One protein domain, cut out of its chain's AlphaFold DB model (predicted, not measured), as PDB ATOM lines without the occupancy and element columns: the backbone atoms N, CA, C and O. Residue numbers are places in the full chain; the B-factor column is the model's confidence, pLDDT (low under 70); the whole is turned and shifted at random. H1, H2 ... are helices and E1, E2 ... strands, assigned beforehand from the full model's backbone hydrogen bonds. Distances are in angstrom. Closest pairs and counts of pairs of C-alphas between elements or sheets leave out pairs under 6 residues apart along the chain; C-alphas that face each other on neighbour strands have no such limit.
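AT A GLANCE: This is residues 10 to 140 of the 148 residues of the protein "DUF342 domain-containing protein" of Vibrio sp. V29_P1S30P107 (UniProt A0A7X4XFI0). A small head of two three-stranded sheets, partly face to face as a sandwich with crossed strands, sits at one end of a long helical hairpin, H1 and H2. The two helices run side by side, opposite ways, and make the long axis; at the far end from the sheets their turn sticks out, with residues 50 to 55 standing free. The printed part has 131 residues with two named helices and six named strands, in the order E1 H1 H2 E2 E3 E4 E5 E6, and its class is mixed, helices and strands. One sheet has the order E1 E3 E4 and is mixed; the other has the order E2 E5 E6 and is antiparallel. The whole is an extended rod, with a radius of gyration of the C-alphas of 24.8 A and spans of 82 by 20 by 19 A.

HOW THE PARTS SIT: In the first sheet, E3, residues 108 to 112, is the inner strand. E1, residues 10 to 13, is its parallel neighbour at 27 degrees, with N 11 and O 109 2.8 A apart. E4, residues 115 to 118, forms a hairpin with E3, antiparallel at 168 degrees, with N 110 and O 117 2.8 A apart. In the second sheet, E5, residues 126 to 130, is the inner strand. E2, residues 98 to 100, is antiparallel to it at 167 degrees, with N 98 and O 128 2.9 A apart. E6, residues 135 to 139, forms a hairpin with E5, antiparallel at 158 degrees, with N 127 and O 138 2.8 A apart. The sheets form a sandwich, two sheets face to face: the facing parts are 9.5 A centre to centre, and the strands of the one stand at 44 degrees to those of the other. The closest C-alphas of E4 and E6 are those of Val 117 and Ile 135, 6.8 A apart. H2, residues 58 to 95, is only just on the second sheet, with 5 pairs of C-alphas within 10 A, and only grazes it with residues 93 to 95. H1, residues 17 to 50, is on neither sheet. H1 and H2 touch, closest at the C-alphas of Ala 34 and Met 75, 5.2 A, at a shallow tilt of 19 degrees, opposite ways. In both helices every O i to N i+4 pair is within hydrogen-bond range.

IN THESE COORDINATES: E1 begins at C-alpha 10, (453.408, 402.327, 377.079). H1 measures 49.4 A from first to last C-alpha and ends at C-alpha 50, (406.624, 405.774, 421.114). H2 measures 55.6 A. E5 and E6 measure 13.4 A each, and E3 13.3 A. E6 ends at C-alpha 139, (441.167, 391.812, 366.266).

THE WHOLE: The two C-alphas farthest apart, those of Ala 54 and Gly 102, are 82.0 A apart. The printed part has no cut and no long link. Its mean pLDDT is 93.0, and no printed residue is under 70.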
ATOM      1  N   THR A  10     454.577 402.210 376.192       89.69
ATOM      2  CA  THR A  10     453.408 402.327 377.079       89.69
ATOM      3  C   THR A  10     452.392 403.272 376.463       89.69
ATOM      4  O   THR A  10     452.750 404.368 376.035       89.69
ATOM      5  N   VAL A  11     451.137 402.838 376.414       89.94
ATOM      6  CA  VAL A  11     449.996 403.628 375.957       89.94
ATOM      7  C   VAL A  11     448.978 403.663 377.085       89.94
ATOM      8  O   VAL A  11     448.418 402.631 377.448       89.94
ATOM      9  N   GLU A  12     448.746 404.853 377.627       90.06
ATOM     10  CA  GLU A  12     447.696 405.100 378.608       90.06
ATOM     11  C   GLU A  12     446.451 405.626 377.892       90.06
ATOM     12  O   GLU A  12     446.451 406.716 377.314       90.06
ATOM     13  N   ALA A  13     445.393 404.825 377.905       86.56
ATOM     14  CA  ALA A  13     444.072 405.221 377.471       86.56
ATOM     15  C   ALA A  13     443.273 405.776 378.650       86.56
ATOM     16  O   ALA A  13     443.406 405.341 379.793       86.56
ATOM     17  N   PHE A  14     442.411 406.744 378.341       89.69
ATOM     18  CA  PHE A  14     441.526 407.384 379.305       89.69
ATOM     19  C   PHE A  14     442.260 408.081 380.472       89.69
ATOM     20  O   PHE A  14     442.051 407.774 381.642       89.69
ATOM     21  N   ALA A  15     443.037 409.126 380.171       86.81
ATOM     22  CA  ALA A  15     443.807 409.898 381.163       86.81
ATOM     23  C   ALA A  15     442.985 410.479 382.343       86.81
ATOM     24  O   ALA A  15     443.532 410.823 383.386       86.81
ATOM     25  N   ARG A  16     441.660 410.630 382.191       89.62
ATOM     26  CA  ARG A  16     440.757 411.122 383.253       89.62
ATOM     27  C   ARG A  16     440.111 410.013 384.085       89.62
ATOM     28  O   ARG A  16     439.266 410.325 384.922       89.62
ATOM     29  N   TYR A  17     440.497 408.752 383.894       91.50
ATOM     30  CA  TYR A  17     439.913 407.612 384.601       91.50
ATOM     31  C   TYR A  17     439.927 407.806 386.125       91.50
ATOM     32  O   TYR A  17     438.874 407.778 386.763       91.50
ATOM     33  N   GLY A  18     441.103 408.090 386.701       91.44
ATOM     34  CA  GLY A  18     441.252 408.298 388.145       91.44
ATOM     35  C   GLY A  18     440.381 409.444 388.667       91.44
ATOM     36  O   GLY A  18     439.688 409.295 389.668       91.44
ATOM     37  N   TRP A  19     440.307 410.550 387.918       92.50
ATOM     38  CA  TRP A  19     439.458 411.689 388.274       92.50
ATOM     39  C   TRP A  19     437.969 411.321 388.336       92.50
ATOM     40  O   TRP A  19     437.280 411.738 389.272       92.50
ATOM     41  N   TYR A  20     437.462 410.523 387.386       93.88
ATOM     42  CA  TYR A  20     436.076 410.046 387.435       93.88
ATOM     43  C   TYR A  20     435.843 409.135 388.641       93.88
ATOM     44  O   TYR A  20     434.861 409.329 389.361       93.88
ATOM     45  N   LYS A  21     436.749 408.187 388.912       94.00
ATOM     46  CA  LYS A  21     436.639 407.284 390.071       94.00
ATOM     47  C   LYS A  21     436.608 408.053 391.388       94.00
ATOM     48  O   LYS A  21     435.720 407.810 392.206       94.00
ATOM     49  N   ASP A  22     437.508 409.014 391.568       94.88
ATOM     50  CA  ASP A  22     437.559 409.855 392.764       94.88
ATOM     51  C   ASP A  22     436.279 410.672 392.935       94.88
ATOM     52  O   ASP A  22     435.710 410.749 394.029       94.88
ATOM     53  N   ARG A  23     435.777 411.251 391.839       95.50
ATOM     54  CA  ARG A  23     434.548 412.043 391.858       95.50
ATOM     55  C   ARG A  23     433.330 411.182 392.186       95.50
ATOM     56  O   ARG A  23     432.562 411.551 393.074       95.50
ATOM     57  N   ILE A  24     433.178 410.020 391.551       95.94
ATOM     58  CA  ILE A  24     432.107 409.058 391.850       95.94
ATOM     59  C   ILE A  24     432.165 408.643 393.324       95.94
ATOM     60  O   ILE A  24     431.143 408.678 394.009       95.94
ATOM     61  N   ASN A  25     433.348 408.305 393.843       96.25
ATOM     62  CA  ASN A  25     433.523 407.912 395.243       96.25
ATOM     63  C   ASN A  25     433.122 409.032 396.209       96.25
ATOM     64  O   ASN A  25     432.406 408.784 397.178       96.25
ATOM     65  N   LYS A  26     433.505 410.278 395.915       96.50
ATOM     66  CA  LYS A  26     433.103 411.442 396.713       96.50
ATOM     67  C   LYS A  26     431.583 411.631 396.735       96.50
ATOM     68  O   LYS A  26     431.010 411.886 397.792       96.50
ATOM     69  N   HIS A  27     430.917 411.489 395.592       95.62
ATOM     70  CA  HIS A  27     429.459 411.602 395.521       95.62
ATOM     71  C   HIS A  27     428.742 410.427 396.209       95.62
ATOM     72  O   HIS A  27     427.736 410.648 396.882       95.62
ATOM     73  N   LYS A  28     429.288 409.204 396.141       96.81
ATOM     74  CA  LYS A  28     428.795 408.049 396.914       96.81
ATOM     75  C   LYS A  28     428.901 408.276 398.422       96.81
ATOM     76  O   LYS A  28     427.975 407.936 399.154       96.81
ATOM     77  N   GLU A  29     429.983 408.893 398.886       97.12
ATOM     78  CA  GLU A  29     430.138 409.262 400.296       97.12
ATOM     79  C   GLU A  29     429.116 410.330 400.718       97.12
ATOM     80  O   GLU A  29     428.469 410.197 401.756       97.12
ATOM     81  N   HIS A  30     428.869 411.346 399.883       94.88
ATOM     82  CA  HIS A  30     427.792 412.310 400.136       94.88
ATOM     83  C   HIS A  30     426.410 411.649 400.185       94.88
ATOM     84  O   HIS A  30     425.596 412.002 401.039       94.88
ATOM     85  N   TYR A  31     426.151 410.678 399.309       96.31
ATOM     86  CA  TYR A  31     424.903 409.919 399.324       96.31
ATOM     87  C   TYR A  31     424.744 409.144 400.635       96.31
ATOM     88  O   TYR A  31     423.700 409.233 401.280       96.31
ATOM     89  N   LYS A  32     425.803 408.460 401.085       97.12
ATOM     90  CA  LYS A  32     425.819 407.745 402.365       97.12
ATOM     91  C   LYS A  32     425.525 408.681 403.542       97.12
ATOM     92  O   LYS A  32     424.679 408.368 404.373       97.12
ATOM     93  N   GLN A  33     426.142 409.861 403.576       96.50
ATOM     94  CA  GLN A  33     425.875 410.866 404.612       96.50
ATOM     95  C   GLN A  33     424.428 411.380 404.572       96.50
ATOM     96  O   GLN A  33     423.804 411.566 405.618       96.50
ATOM     97  N   ALA A  34     423.864 411.606 403.381       96.19
ATOM     98  CA  ALA A  34     422.463 412.004 403.230       96.19
ATOM     99  C   ALA A  34     421.502 410.893 403.697       96.19
ATOM    100  O   ALA A  34     420.500 411.174 404.363       96.19
ATOM    101  N   GLN A  35     421.838 409.634 403.409       96.12
ATOM    102  CA  GLN A  35     421.099 408.464 403.872       96.12
ATOM    103  C   GLN A  35     421.139 408.342 405.401       96.12
ATOM    104  O   GLN A  35     420.089 408.181 406.024       96.12
ATOM    105  N   GLU A  36     422.314 408.469 406.022       96.62
ATOM    106  CA  GLU A  36     422.474 408.433 407.483       96.62
ATOM    107  C   GLU A  36     421.634 409.519 408.170       96.62
ATOM    108  O   GLU A  36     420.854 409.211 409.072       96.62
ATOM    109  N   ARG A  37     421.679 410.762 407.668       95.38
ATOM    110  CA  ARG A  37     420.838 411.862 408.180       95.38
ATOM    111  C   ARG A  37     419.347 411.563 408.071       95.38
ATOM    112  O   ARG A  37     418.585 411.844 408.994       95.38
ATOM    113  N   THR A  38     418.923 410.989 406.949       95.69
ATOM    114  CA  THR A  38     417.523 410.600 406.739       95.69
ATOM    115  C   THR A  38     417.110 409.523 407.742       95.69
ATOM    116  O   THR A  38     416.033 409.601 408.333       95.69
ATOM    117  N   MET A  39     417.989 408.553 407.999       95.88
ATOM    118  CA  MET A  39     417.759 407.506 408.993       95.88
ATOM    119  C   MET A  39     417.674 408.051 410.419       95.88
ATOM    120  O   MET A  39     416.844 407.570 411.189       95.88
ATOM    121  N   ASP A  40     418.464 409.061 410.776       97.19
ATOM    122  CA  ASP A  40     418.381 409.704 412.092       97.19
ATOM    123  C   ASP A  40     417.047 410.427 412.304       97.19
ATOM    124  O   ASP A  40     416.437 410.304 413.368       97.19
ATOM    125  N   ILE A  41     416.529 411.098 411.272       96.25
ATOM    126  CA  ILE A  41     415.199 411.722 411.322       96.25
ATOM    127  C   ILE A  41     414.108 410.656 411.481       96.25
ATOM    128  O   ILE A  41     413.211 410.813 412.308       96.25
ATOM    129  N   ILE A  42     414.206 409.538 410.756       95.31
ATOM    130  CA  ILE A  42     413.265 408.416 410.894       95.31
ATOM    131  C   ILE A  42     413.333 407.815 412.305       95.31
ATOM    132  O   ILE A  42     412.300 407.481 412.885       95.31
ATOM    133  N   ARG A  43     414.526 407.695 412.902       96.31
ATOM    134  CA  ARG A  43     414.672 407.248 414.298       96.31
ATOM    135  C   ARG A  43     413.986 408.212 415.260       96.31
ATOM    136  O   ARG A  43     413.218 407.755 416.105       96.31
ATOM    137  N   ARG A  44     414.183 409.523 415.088       95.19
ATOM    138  CA  ARG A  44     413.500 410.558 415.882       95.19
ATOM    139  C   ARG A  44     411.978 410.470 415.736       95.19
ATOM    140  O   ARG A  44     411.267 410.520 416.736       95.19
ATOM    141  N   GLU A  45     411.478 410.264 414.519       95.00
ATOM    142  CA  GLU A  45     410.052 410.043 414.244       95.00
ATOM    143  C   GLU A  45     409.519 408.808 414.992       95.00
ATOM    144  O   GLU A  45     408.454 408.852 415.611       95.00
ATOM    145  N   LEU A  46     410.266 407.701 414.971       95.69
ATOM    146  CA  LEU A  46     409.903 406.474 415.682       95.69
ATOM    147  C   LEU A  46     409.887 406.677 417.199       95.69
ATOM    148  O   LEU A  46     408.982 406.177 417.867       95.69
ATOM    149  N   GLU A  47     410.856 407.398 417.755       95.69
ATOM    150  CA  GLU A  47     410.897 407.731 419.182       95.69
ATOM    151  C   GLU A  47     409.735 408.634 419.591       95.69
ATOM    152  O   GLU A  47     409.047 408.335 420.568       95.69
ATOM    153  N   PHE A  48     409.441 409.670 418.806       95.25
ATOM    154  CA  PHE A  48     408.266 410.519 418.996       95.25
ATOM    155  C   PHE A  48     406.973 409.690 419.008       95.25
ATOM    156  O   PHE A  48     406.141 409.805 419.911       95.25
ATOM    157  N   LYS A  49     406.836 408.756 418.059       93.88
ATOM    158  CA  LYS A  49     405.690 407.838 417.965       93.88
ATOM    159  C   LYS A  49     405.607 406.816 419.103       93.88
ATOM    160  O   LYS A  49     404.542 406.213 419.258       93.88
ATOM    161  N   LYS A  50     406.657 406.620 419.905       96.25
ATOM    162  CA  LYS A  50     406.624 405.774 421.114       96.25
ATOM    163  C   LYS A  50     406.124 406.522 422.354       96.25
ATOM    164  O   LYS A  50     405.552 405.880 423.229       96.25
ATOM    165  N   ARG A  51     406.293 407.849 422.431       94.44
ATOM    166  CA  ARG A  51     405.851 408.666 423.582       94.44
ATOM    167  C   ARG A  51     404.326 408.599 423.765       94.44
ATOM    168  O   ARG A  51     403.620 408.430 422.771       94.44
ATOM    169  N   PRO A  52     403.762 408.737 424.974       95.31
ATOM    170  CA  PRO A  52     402.314 408.853 425.170       95.31
ATOM    171  C   PRO A  52     401.696 409.967 424.310       95.31
ATOM    172  O   PRO A  52     402.311 411.007 424.115       95.31
ATOM    173  N   LYS A  53     400.464 409.788 423.805       91.38
ATOM    174  CA  LYS A  53     399.813 410.791 422.932       91.38
ATOM    175  C   LYS A  53     399.691 412.179 423.575       91.38
ATOM    176  O   LYS A  53     399.763 413.163 422.859       91.38
ATOM    177  N   ALA A  54     399.524 412.246 424.898       91.94
ATOM    178  CA  ALA A  54     399.420 413.504 425.640       91.94
ATOM    179  C   ALA A  54     400.729 414.318 425.663       91.94
ATOM    180  O   ALA A  54     400.691 415.518 425.896       91.94
ATOM    181  N   GLU A  55     401.869 413.670 425.411       89.38
ATOM    182  CA  GLU A  55     403.201 414.291 425.387       89.38
ATOM    183  C   GLU A  55     403.663 414.630 423.961       89.38
ATOM    184  O   GLU A  55     404.776 415.110 423.764       89.38
ATOM    185  N   ARG A  56     402.834 414.352 422.947       92.56
ATOM    186  CA  ARG A  56     403.137 414.625 421.539       92.56
ATOM    187  C   ARG A  56     402.550 415.974 421.149       92.56
ATOM    188  O   ARG A  56     401.334 416.138 421.208       92.56
ATOM    189  N   SER A  57     403.389 416.908 420.711       94.81
ATOM    190  CA  SER A  57     402.921 418.165 420.126       94.81
ATOM    191  C   SER A  57     402.760 418.043 418.608       94.81
ATOM    192  O   SER A  57     403.508 417.328 417.939       94.81
ATOM    193  N   GLU A  58     401.775 418.748 418.051       93.56
ATOM    194  CA  GLU A  58     401.605 418.854 416.594       93.56
ATOM    195  C   GLU A  58     402.764 419.620 415.940       93.56
ATOM    196  O   GLU A  58     403.152 419.308 414.817       93.56
ATOM    197  N   GLU A  59     403.357 420.572 416.664       94.44
ATOM    198  CA  GLU A  59     404.530 421.331 416.224       94.44
ATOM    199  C   GLU A  59     405.749 420.420 416.011       94.44
ATOM    200  O   GLU A  59     406.322 420.422 414.925       94.44
ATOM    201  N   GLU A  60     406.087 419.554 416.981       93.50
ATOM    202  CA  GLU A  60     407.213 418.612 416.843       93.50
ATOM    203  C   GLU A  60     406.970 417.613 415.701       93.50
ATOM    204  O   GLU A  60     407.898 417.264 414.971       93.50
ATOM    205  N   LEU A  61     405.721 417.175 415.500       93.62
ATOM    206  CA  LEU A  61     405.366 416.311 414.371       93.62
ATOM    207  C   LEU A  61     405.574 417.026 413.028       93.62
ATOM    208  O   LEU A  61     406.176 416.453 412.119       93.62
ATOM    209  N   SER A  62     405.124 418.278 412.917       95.81
ATOM    210  CA  SER A  62     405.293 419.085 411.707       95.81
ATOM    211  C   SER A  62     406.769 419.342 411.390       95.81
ATOM    212  O   SER A  62     407.173 419.220 410.231       95.81
ATOM    213  N   GLU A  63     407.593 419.617 412.404       96.19
ATOM    214  CA  GLU A  63     409.045 419.753 412.245       96.19
ATOM    215  C   GLU A  63     409.691 418.463 411.728       96.19
ATOM    216  O   GLU A  63     410.504 418.508 410.800       96.19
ATOM    217  N   ILE A  64     409.340 417.311 412.309       95.44
ATOM    218  CA  ILE A  64     409.872 416.007 411.892       95.44
ATOM    219  C   ILE A  64     409.486 415.713 410.438       95.44
ATOM    220  O   ILE A  64     410.344 415.308 409.649       95.44
ATOM    221  N   ASP A  65     408.231 415.959 410.058       95.81
ATOM    222  CA  ASP A  65     407.752 415.744 408.691       95.81
ATOM    223  C   ASP A  65     408.449 416.679 407.691       95.81
ATOM    224  O   ASP A  65     408.881 416.236 406.620       95.81
ATOM    225  N   GLN A  66     408.644 417.953 408.049       97.00
ATOM    226  CA  GLN A  66     409.381 418.907 407.220       97.00
ATOM    227  C   GLN A  66     410.844 418.483 407.038       97.00
ATOM    228  O   GLN A  66     411.349 418.474 405.910       97.00
ATOM    229  N   GLN A  67     411.524 418.101 408.122       96.50
ATOM    230  CA  GLN A  67     412.909 417.625 408.077       96.50
ATOM    231  C   GLN A  67     413.030 416.370 407.215       96.50
ATOM    232  O   GLN A  67     413.929 416.277 406.378       96.50
ATOM    233  N   LYS A  68     412.099 415.425 407.362       96.06
ATOM    234  CA  LYS A  68     412.059 414.188 406.576       96.06
ATOM    235  C   LYS A  68     411.859 414.459 405.092       96.06
ATOM    236  O   LYS A  68     412.558 413.861 404.271       96.06
ATOM    237  N   TYR A  69     410.948 415.365 404.742       96.56
ATOM    238  CA  TYR A  69     410.737 415.783 403.358       96.56
ATOM    239  C   TYR A  69     412.013 416.392 402.759       96.56
ATOM    240  O   TYR A  69     412.463 415.965 401.695       96.56
ATOM    241  N   GLN A  70     412.644 417.335 403.464       97.06
ATOM    242  CA  GLN A  70     413.871 417.990 403.001       97.06
ATOM    243  C   GLN A  70     415.041 417.011 402.863       97.06
ATOM    244  O   GLN A  70     415.751 417.040 401.857       97.06
ATOM    245  N   ALA A  71     415.230 416.129 403.848       95.88
ATOM    246  CA  ALA A  71     416.285 415.123 403.831       95.88
ATOM    247  C   ALA A  71     416.088 414.119 402.689       95.88
ATOM    248  O   ALA A  71     417.037 413.843 401.959       95.88
ATOM    249  N   SER A  72     414.853 413.657 402.469       94.94
ATOM    250  CA  SER A  72     414.531 412.733 401.374       94.94
ATOM    251  C   SER A  72     414.751 413.384 400.007       94.94
ATOM    252  O   SER A  72     415.383 412.789 399.139       94.94
ATOM    253  N   ALA A  73     414.308 414.633 399.827       96.69
ATOM    254  CA  ALA A  73     414.536 415.383 398.592       96.69
ATOM    255  C   ALA A  73     416.028 415.643 398.333       96.69
ATOM    256  O   ALA A  73     416.475 415.635 397.188       96.69
ATOM    257  N   HIS A  74     416.817 415.889 399.382       96.00
ATOM    258  CA  HIS A  74     418.265 416.026 399.249       96.00
ATOM    259  C   HIS A  74     418.934 414.696 398.890       96.00
ATOM    260  O   HIS A  74     419.762 414.670 397.983       96.00
ATOM    261  N   MET A  75     418.560 413.606 399.563       95.25
ATOM    262  CA  MET A  75     419.080 412.267 399.294       95.25
ATOM    263  C   MET A  75     418.839 411.857 397.837       95.25
ATOM    264  O   MET A  75     419.777 411.389 397.194       95.25
ATOM    265  N   GLU A  76     417.641 412.108 397.295       96.50
ATOM    266  CA  GLU A  76     417.339 411.797 395.891       96.50
ATOM    267  C   GLU A  76     418.211 412.610 394.927       96.50
ATOM    268  O   GLU A  76     418.841 412.041 394.045       96.50
ATOM    269  N   LYS A  77     418.382 413.919 395.156       96.31
ATOM    270  CA  LYS A  77     419.277 414.750 394.325       96.31
ATOM    271  C   LYS A  77     420.719 414.244 394.311       96.31
ATOM    272  O   LYS A  77     421.401 414.317 393.292       96.31
ATOM    273  N   VAL A  78     421.223 413.789 395.460       95.62
ATOM    274  CA  VAL A  78     422.594 413.263 395.543       95.62
ATOM    275  C   VAL A  78     422.694 411.914 394.834       95.62
ATOM    276  O   VAL A  78     423.699 411.658 394.173       95.62
ATOM    277  N   LYS A  79     421.655 411.080 394.926       96.06
ATOM    278  CA  LYS A  79     421.557 409.810 394.205       96.06
ATOM    279  C   LYS A  79     421.559 410.016 392.689       96.06
ATOM    280  O   LYS A  79     422.406 409.437 392.020       96.06
ATOM    281  N   GLU A  80     420.711 410.907 392.177       97.19
ATOM    282  CA  GLU A  80     420.669 411.275 390.753       97.19
ATOM    283  C   GLU A  80     422.040 411.768 390.262       97.19
ATOM    284  O   GLU A  80     422.505 411.391 389.190       97.19
ATOM    285  N   ALA A  81     422.740 412.573 391.071       95.19
ATOM    286  CA  ALA A  81     424.083 413.038 390.732       95.19
ATOM    287  C   ALA A  81     425.119 411.899 390.674       95.19
ATOM    288  O   ALA A  81     426.051 411.968 389.873       95.19
ATOM    289  N   VAL A  82     424.989 410.869 391.521       95.88
ATOM    290  CA  VAL A  82     425.830 409.665 391.447       95.88
ATOM    291  C   VAL A  82     425.524 408.891 390.170       95.88
ATOM    292  O   VAL A  82     426.462 408.506 389.481       95.88
ATOM    293  N   GLU A  83     424.252 408.665 389.852       96.88
ATOM    294  CA  GLU A  83     423.824 407.928 388.652       96.88
ATOM    295  C   GLU A  83     424.348 408.608 387.382       96.88
ATOM    296  O   GLU A  83     425.116 407.997 386.646       96.88
ATOM    297  N   LEU A  84     424.104 409.911 387.225       96.31
ATOM    298  CA  LEU A  84     424.568 410.681 386.068       96.31
ATOM    299  C   LEU A  84     426.095 410.645 385.893       96.31
ATOM    300  O   LEU A  84     426.589 410.565 384.772       96.31
ATOM    301  N   LEU A  85     426.857 410.686 386.992       95.62
ATOM    302  CA  LEU A  85     428.318 410.574 386.931       95.62
ATOM    303  C   LEU A  85     428.799 409.167 386.556       95.62
ATOM    304  O   LEU A  85     429.856 409.056 385.936       95.62
ATOM    305  N   ASN A  86     428.082 408.108 386.948       95.56
ATOM    306  CA  ASN A  86     428.424 406.752 386.508       95.56
ATOM    307  C   ASN A  86     428.110 406.584 385.020       95.56
ATOM    308  O   ASN A  86     428.974 406.102 384.296       95.56
ATOM    309  N   ASP A  87     426.959 407.067 384.556       95.94
ATOM    310  CA  ASP A  87     426.582 407.006 383.140       95.94
ATOM    311  C   ASP A  87     427.580 407.772 382.259       95.94
ATOM    312  O   ASP A  87     427.981 407.297 381.196       95.94
ATOM    313  N   GLU A  88     428.015 408.961 382.693       95.12
ATOM    314  CA  GLU A  88     429.048 409.736 381.996       95.12
ATOM    315  C   GLU A  88     430.382 408.977 381.963       95.12
ATOM    316  O   GLU A  88     431.070 408.947 380.942       95.12
ATOM    317  N   PHE A  89     430.755 408.345 383.076       94.88
ATOM    318  CA  PHE A  89     431.980 407.562 383.159       94.88
ATOM    319  C   PHE A  89     431.952 406.332 382.245       94.88
ATOM    320  O   PHE A  89     432.947 406.072 381.571       94.88
ATOM    321  N   GLU A  90     430.831 405.614 382.182       93.06
ATOM    322  CA  GLU A  90     430.642 404.464 381.292       93.06
ATOM    323  C   GLU A  90     430.714 404.878 379.819       93.06
ATOM    324  O   GLU A  90     431.478 404.286 379.060       93.06
ATOM    325  N   GLN A  91     430.052 405.971 379.430       93.31
ATOM    326  CA  GLN A  91     430.170 406.524 378.075       93.31
ATOM    327  C   GLN A  91     431.618 406.894 377.732       93.31
ATOM    328  O   GLN A  91     432.117 406.596 376.647       93.31
ATOM    329  N   MET A  92     432.330 407.536 378.660       92.38
ATOM    330  CA  MET A  92     433.732 407.881 378.441       92.38
ATOM    331  C   MET A  92     434.613 406.636 378.325       92.38
ATOM    332  O   MET A  92     435.543 406.629 377.521       92.38
ATOM    333  N   LEU A  93     434.326 405.582 379.079       91.50
ATOM    334  CA  LEU A  93     435.031 404.307 379.000       91.50
ATOM    335  C   LEU A  93     434.840 403.639 377.626       91.50
ATOM    336  O   LEU A  93     435.813 403.164 377.047       91.50
ATOM    337  N   GLU A  94     433.625 403.678 377.075       90.25
ATOM    338  CA  GLU A  94     433.319 403.172 375.727       90.25
ATOM    339  C   GLU A  94     434.018 403.972 374.620       90.25
ATOM    340  O   GLU A  94     434.517 403.400 373.651       90.25
ATOM    341  N   LEU A  95     434.087 405.299 374.760       90.62
ATOM    342  CA  LEU A  95     434.718 406.174 373.768       90.62
ATOM    343  C   LEU A  95     436.248 406.100 373.791       90.62
ATOM    344  O   LEU A  95     436.897 406.265 372.756       90.62
ATOM    345  N   ASN A  96     436.846 405.883 374.963       91.06
ATOM    346  CA  ASN A  96     438.295 405.814 375.104       91.06
ATOM    347  C   ASN A  96     438.785 404.408 374.755       91.06
ATOM    348  O   ASN A  96     439.051 403.599 375.632       91.06
ATOM    349  N   THR A  97     438.953 404.126 373.468       92.25
ATOM    350  CA  THR A  97     439.585 402.891 372.982       92.25
ATOM    351  C   THR A  97     440.923 403.186 372.311       92.25
ATOM    352  O   THR A  97     441.176 404.301 371.847       92.25
ATOM    353  N   ILE A  98     441.812 402.191 372.265       91.06
ATOM    354  CA  ILE A  98     443.060 402.275 371.497       91.06
ATOM    355  C   ILE A  98     442.855 401.515 370.197       91.06
ATOM    356  O   ILE A  98     442.641 400.303 370.193       91.06
ATOM    357  N   GLU A  99     442.966 402.226 369.082       92.50
ATOM    358  CA  GLU A  99     442.850 401.644 367.755       92.50
ATOM    359  C   GLU A  99     444.235 401.431 367.128       92.50
ATOM    360  O   GLU A  99     444.911 402.379 366.720       92.50
ATOM    361  N   ALA A 100     444.654 400.174 366.996       90.94
ATOM    362  CA  ALA A 100     445.853 399.817 366.253       90.94
ATOM    363  C   ALA A 100     445.495 399.506 364.796       90.94
ATOM    364  O   ALA A 100     444.940 398.453 364.490       90.94
ATOM    365  N   LYS A 101     445.845 400.419 363.883       88.06
ATOM    366  CA  LYS A 101     445.639 400.241 362.430       88.06
ATOM    367  C   LYS A 101     446.604 399.237 361.797       88.06
ATOM    368  O   LYS A 101     446.302 398.654 360.766       88.06
ATOM    369  N   GLY A 102     447.784 399.093 362.391       86.81
ATOM    370  CA  GLY A 102     448.823 398.163 361.959       86.81
ATOM    371  C   GLY A 102     448.980 397.015 362.947       86.81
ATOM    372  O   GLY A 102     448.009 396.449 363.426       86.81
ATOM    373  N   LYS A 103     450.224 396.683 363.278       87.31
ATOM    374  CA  LYS A 103     450.556 395.615 364.223       87.31
ATOM    375  C   LYS A 103     450.812 396.183 365.619       87.31
ATOM    376  O   LYS A 103     451.566 397.145 365.748       87.31
ATOM    377  N   ILE A 104     450.270 395.554 366.660       87.62
ATOM    378  CA  ILE A 104     450.744 395.749 368.037       87.62
ATOM    379  C   ILE A 104     451.890 394.759 368.265       87.62
ATOM    380  O   ILE A 104     451.717 393.553 368.094       87.62
ATOM    381  N   PHE A 105     453.081 395.250 368.601       89.12
ATOM    382  CA  PHE A 105     454.262 394.411 368.838       89.12
ATOM    383  C   PHE A 105     454.283 393.835 370.262       89.12
ATOM    384  O   PHE A 105     453.373 394.077 371.053       89.12
ATOM    385  N   THR A 106     455.292 393.023 370.570       89.50
ATOM    386  CA  THR A 106     455.583 392.553 371.933       89.50
ATOM    387  C   THR A 106     456.029 393.705 372.833       89.50
ATOM    388  O   THR A 106     456.493 394.728 372.337       89.50
ATOM    389  N   HIS A 107     455.879 393.539 374.149       90.12
ATOM    390  CA  HIS A 107     456.288 394.512 375.172       90.12
ATOM    391  C   HIS A 107     455.603 395.886 375.059       90.12
ATOM    392  O   HIS A 107     456.104 396.893 375.566       90.12
ATOM    393  N   VAL A 108     454.415 395.921 374.448       90.56
ATOM    394  CA  VAL A 108     453.529 397.085 374.476       90.56
ATOM    395  C   VAL A 108     452.629 396.970 375.699       90.56
ATOM    396  O   VAL A 108     451.854 396.024 375.819       90.56
ATOM    397  N   THR A 109     452.740 397.920 376.617       92.62
ATOM    398  CA  THR A 109     451.876 398.043 377.790       92.62
ATOM    399  C   THR A 109     450.709 398.960 377.463       92.62
ATOM    400  O   THR A 109     450.898 400.121 377.117       92.62
ATOM    401  N   LEU A 110     449.505 398.419 377.566       92.50
ATOM    402  CA  LEU A 110     448.235 399.108 377.389       92.50
ATOM    403  C   LEU A 110     447.665 399.338 378.785       92.50
ATOM    404  O   LEU A 110     447.540 398.381 379.548       92.50
ATOM    405  N   GLN A 111     447.371 400.584 379.130       91.62
ATOM    406  CA  GLN A 111     446.986 400.976 380.482       91.62
ATOM    407  C   GLN A 111     445.689 401.781 380.467       91.62
ATOM    408  O   GLN A 111     445.512 402.648 379.618       91.62
ATOM    409  N   PHE A 112     444.809 401.503 381.425       90.81
ATOM    410  CA  PHE A 112     443.571 402.229 381.688       90.81
ATOM    411  C   PHE A 112     443.482 402.511 383.189       90.81
ATOM    412  O   PHE A 112     443.155 401.625 383.980       90.81
ATOM    413  N   GLY A 113     443.803 403.740 383.599       88.56
ATOM    414  CA  GLY A 113     443.963 404.048 385.022       88.56
ATOM    415  C   GLY A 113     445.047 403.168 385.654       88.56
ATOM    416  O   GLY A 113     446.179 403.155 385.180       88.56
ATOM    417  N   ASP A 114     444.699 402.416 386.698       88.88
ATOM    418  CA  ASP A 114     445.634 401.510 387.383       88.88
ATOM    419  C   ASP A 114     445.748 400.125 386.718       88.88
ATOM    420  O   ASP A 114     446.693 399.381 386.997       88.88
ATOM    421  N   GLU A 115     444.813 399.773 385.830       90.94
ATOM    422  CA  GLU A 115     444.815 398.483 385.142       90.94
ATOM    423  C   GLU A 115     445.776 398.519 383.952       90.94
ATOM    424  O   GLU A 115     445.773 399.472 383.167       90.94
ATOM    425  N   LYS A 116     446.603 397.479 383.788       93.12
ATOM    426  CA  LYS A 116     447.565 397.407 382.683       93.12
ATOM    427  C   LYS A 116     447.783 395.990 382.176       93.12
ATOM    428  O   LYS A 116     447.951 395.047 382.946       93.12
ATOM    429  N   VAL A 117     447.909 395.865 380.861       92.81
ATOM    430  CA  VAL A 117     448.242 394.614 380.176       92.81
ATOM    431  C   VAL A 117     449.430 394.844 379.255       92.81
ATOM    432  O   VAL A 117     449.420 395.749 378.427       92.81
ATOM    433  N   THR A 118     450.452 393.995 379.365       93.12
ATOM    434  CA  THR A 118     451.607 394.009 378.458       93.12
ATOM    435  C   THR A 118     451.497 392.877 377.444       93.12
ATOM    436  O   THR A 118     451.340 391.707 377.809       93.12
ATOM    437  N   THR A 119     451.605 393.204 376.161       90.56
ATOM    438  CA  THR A 119     451.541 392.224 375.076       90.56
ATOM    439  C   THR A 119     452.752 391.289 375.100       90.56
ATOM    440  O   THR A 119     453.907 391.706 375.072       90.56
ATOM    441  N   LYS A 120     452.492 389.977 375.130       89.81
ATOM    442  CA  LYS A 120     453.539 388.929 375.111       89.81
ATOM    443  C   LYS A 120     453.848 388.403 373.712       89.81
ATOM    444  O   LYS A 120     454.845 387.724 373.502       89.81
ATOM    445  N   ARG A 121     452.960 388.678 372.761       88.81
ATOM    446  CA  ARG A 121     453.071 388.320 371.347       88.81
ATOM    447  C   ARG A 121     452.601 389.499 370.521       88.81
ATOM    448  O   ARG A 121     451.944 390.399 371.036       88.81
ATOM    449  N   SER A 122     452.926 389.483 369.242       88.81
ATOM    450  CA  SER A 122     452.426 390.501 368.338       88.81
ATOM    451  C   SER A 122     450.984 390.216 367.918       88.81
ATOM    452  O   SER A 122     450.668 389.069 367.601       88.81
ATOM    453  N   HIS A 123     450.160 391.252 367.840       88.06
ATOM    454  CA  HIS A 123     448.774 391.209 367.379       88.06
ATOM    455  C   HIS A 123     448.641 392.004 366.076       88.06
ATOM    456  O   HIS A 123     449.369 392.976 365.874       88.06
ATOM    457  N   GLY A 124     447.752 391.581 365.175       88.75
ATOM    458  CA  GLY A 124     447.426 392.342 363.963       88.75
ATOM    459  C   GLY A 124     446.643 393.626 364.274       88.75
ATOM    460  O   GLY A 124     446.602 394.051 365.435       88.75
ATOM    461  N   PRO A 125     445.991 394.228 363.267       92.25
ATOM    462  CA  PRO A 125     445.071 395.338 363.483       92.25
ATOM    463  C   PRO A 125     444.045 394.974 364.553       92.25
ATOM    464  O   PRO A 125     443.412 393.921 364.481       92.25
ATOM    465  N   SER A 126     443.947 395.793 365.598       91.88
ATOM    466  CA  SER A 126     443.202 395.457 366.816       91.88
ATOM    467  C   SER A 126     442.568 396.695 367.445       91.88
ATOM    468  O   SER A 126     443.064 397.812 367.271       91.88
ATOM    469  N   ILE A 127     441.493 396.488 368.198       93.00
ATOM    470  CA  ILE A 127     440.899 397.477 369.098       93.00
ATOM    471  C   ILE A 127     441.159 397.010 370.525       93.00
ATOM    472  O   ILE A 127     440.988 395.836 370.851       93.00
ATOM    473  N   VAL A 128     441.593 397.937 371.370       93.31
ATOM    474  CA  VAL A 128     441.746 397.713 372.803       93.31
ATOM    475  C   VAL A 128     440.705 398.545 373.530       93.31
ATOM    476  O   VAL A 128     440.659 399.765 373.362       93.31
ATOM    477  N   SER A 129     439.900 397.887 374.349       93.50
ATOM    478  CA  SER A 129     438.897 398.505 375.211       93.50
ATOM    479  C   SER A 129     439.080 398.034 376.650       93.50
ATOM    480  O   SER A 129     439.788 397.066 376.930       93.50
ATOM    481  N   PHE A 130     438.449 398.735 377.581       93.06
ATOM    482  CA  PHE A 130     438.427 398.368 378.987       93.06
ATOM    483  C   PHE A 130     436.982 398.387 379.458       93.06
ATOM    484  O   PHE A 130     436.281 399.343 379.161       93.06
ATOM    485  N   ASN A 131     436.536 397.356 380.178       87.62
ATOM    486  CA  ASN A 131     435.163 397.252 380.696       87.62
ATOM    487  C   ASN A 131     435.074 397.495 382.216       87.62
ATOM    488  O   ASN A 131     434.110 397.078 382.851       87.62
ATOM    489  N   GLN A 132     436.090 398.142 382.799       87.31
ATOM    490  CA  GLN A 132     436.326 398.306 384.245       87.31
ATOM    491  C   GLN A 132     436.858 397.072 384.989       87.31
ATOM    492  O   GLN A 132     437.363 397.236 386.100       87.31
ATOM    493  N   TYR A 133     436.781 395.878 384.404       88.12
ATOM    494  CA  TYR A 133     437.245 394.633 385.026       88.12
ATOM    495  C   TYR A 133     438.478 394.062 384.331       88.12
ATOM    496  O   TYR A 133     439.387 393.575 384.995       88.12
ATOM    497  N   GLU A 134     438.520 394.131 383.002       90.12
ATOM    498  CA  GLU A 134     439.623 393.622 382.194       90.12
ATOM    499  C   GLU A 134     439.847 394.471 380.941       90.12
ATOM    500  O   GLU A 134     438.910 395.020 380.351       90.12
ATOM    501  N   ILE A 135     441.115 394.569 380.531       93.00
ATOM    502  CA  ILE A 135     441.500 395.145 379.240       93.00
ATOM    503  C   ILE A 135     441.311 394.067 378.174       93.00
ATOM    504  O   ILE A 135     441.970 393.024 378.199       93.00
ATOM    505  N   GLN A 136     440.430 394.338 377.219       92.19
ATOM    506  CA  GLN A 136     440.098 393.442 376.123       92.19
ATOM    507  C   GLN A 136     440.809 393.893 374.853       92.19
ATOM    508  O   GLN A 136     440.827 395.074 374.517       92.19
ATOM    509  N   LEU A 137     441.395 392.936 374.136       90.75
ATOM    510  CA  LEU A 137     442.027 393.162 372.842       90.75
ATOM    511  C   LEU A 137     441.304 392.310 371.799       90.75
ATOM    512  O   LEU A 137     441.432 391.084 371.802       90.75
ATOM    513  N   SER A 138     440.545 392.957 370.920       89.56
ATOM    514  CA  SER A 138     439.824 392.327 369.813       89.56
ATOM    515  C   SER A 138     440.543 392.602 368.493       89.56
ATOM    516  O   SER A 138     441.072 393.689 368.271       89.56
ATOM    517  N   SER A 139     440.613 391.604 367.610       86.12
ATOM    518  CA  SER A 139     441.167 391.812 366.266       86.12
ATOM    519  C   SER A 139     440.142 392.503 365.373       86.12
ATOM    520  O   SER A 139     438.955 392.210 365.459       86.12
ATOM    521  N   LYS A 140     440.614 393.382 364.489       79.31
ATOM    522  CA  LYS A 140     439.808 394.091 363.484       79.31
ATOM    523  C   LYS A 140     439.573 393.283 362.204       79.31
ATOM    524  O   LYS A 140     439.338 393.882 361.166       79.31
TER     525      LYS A 140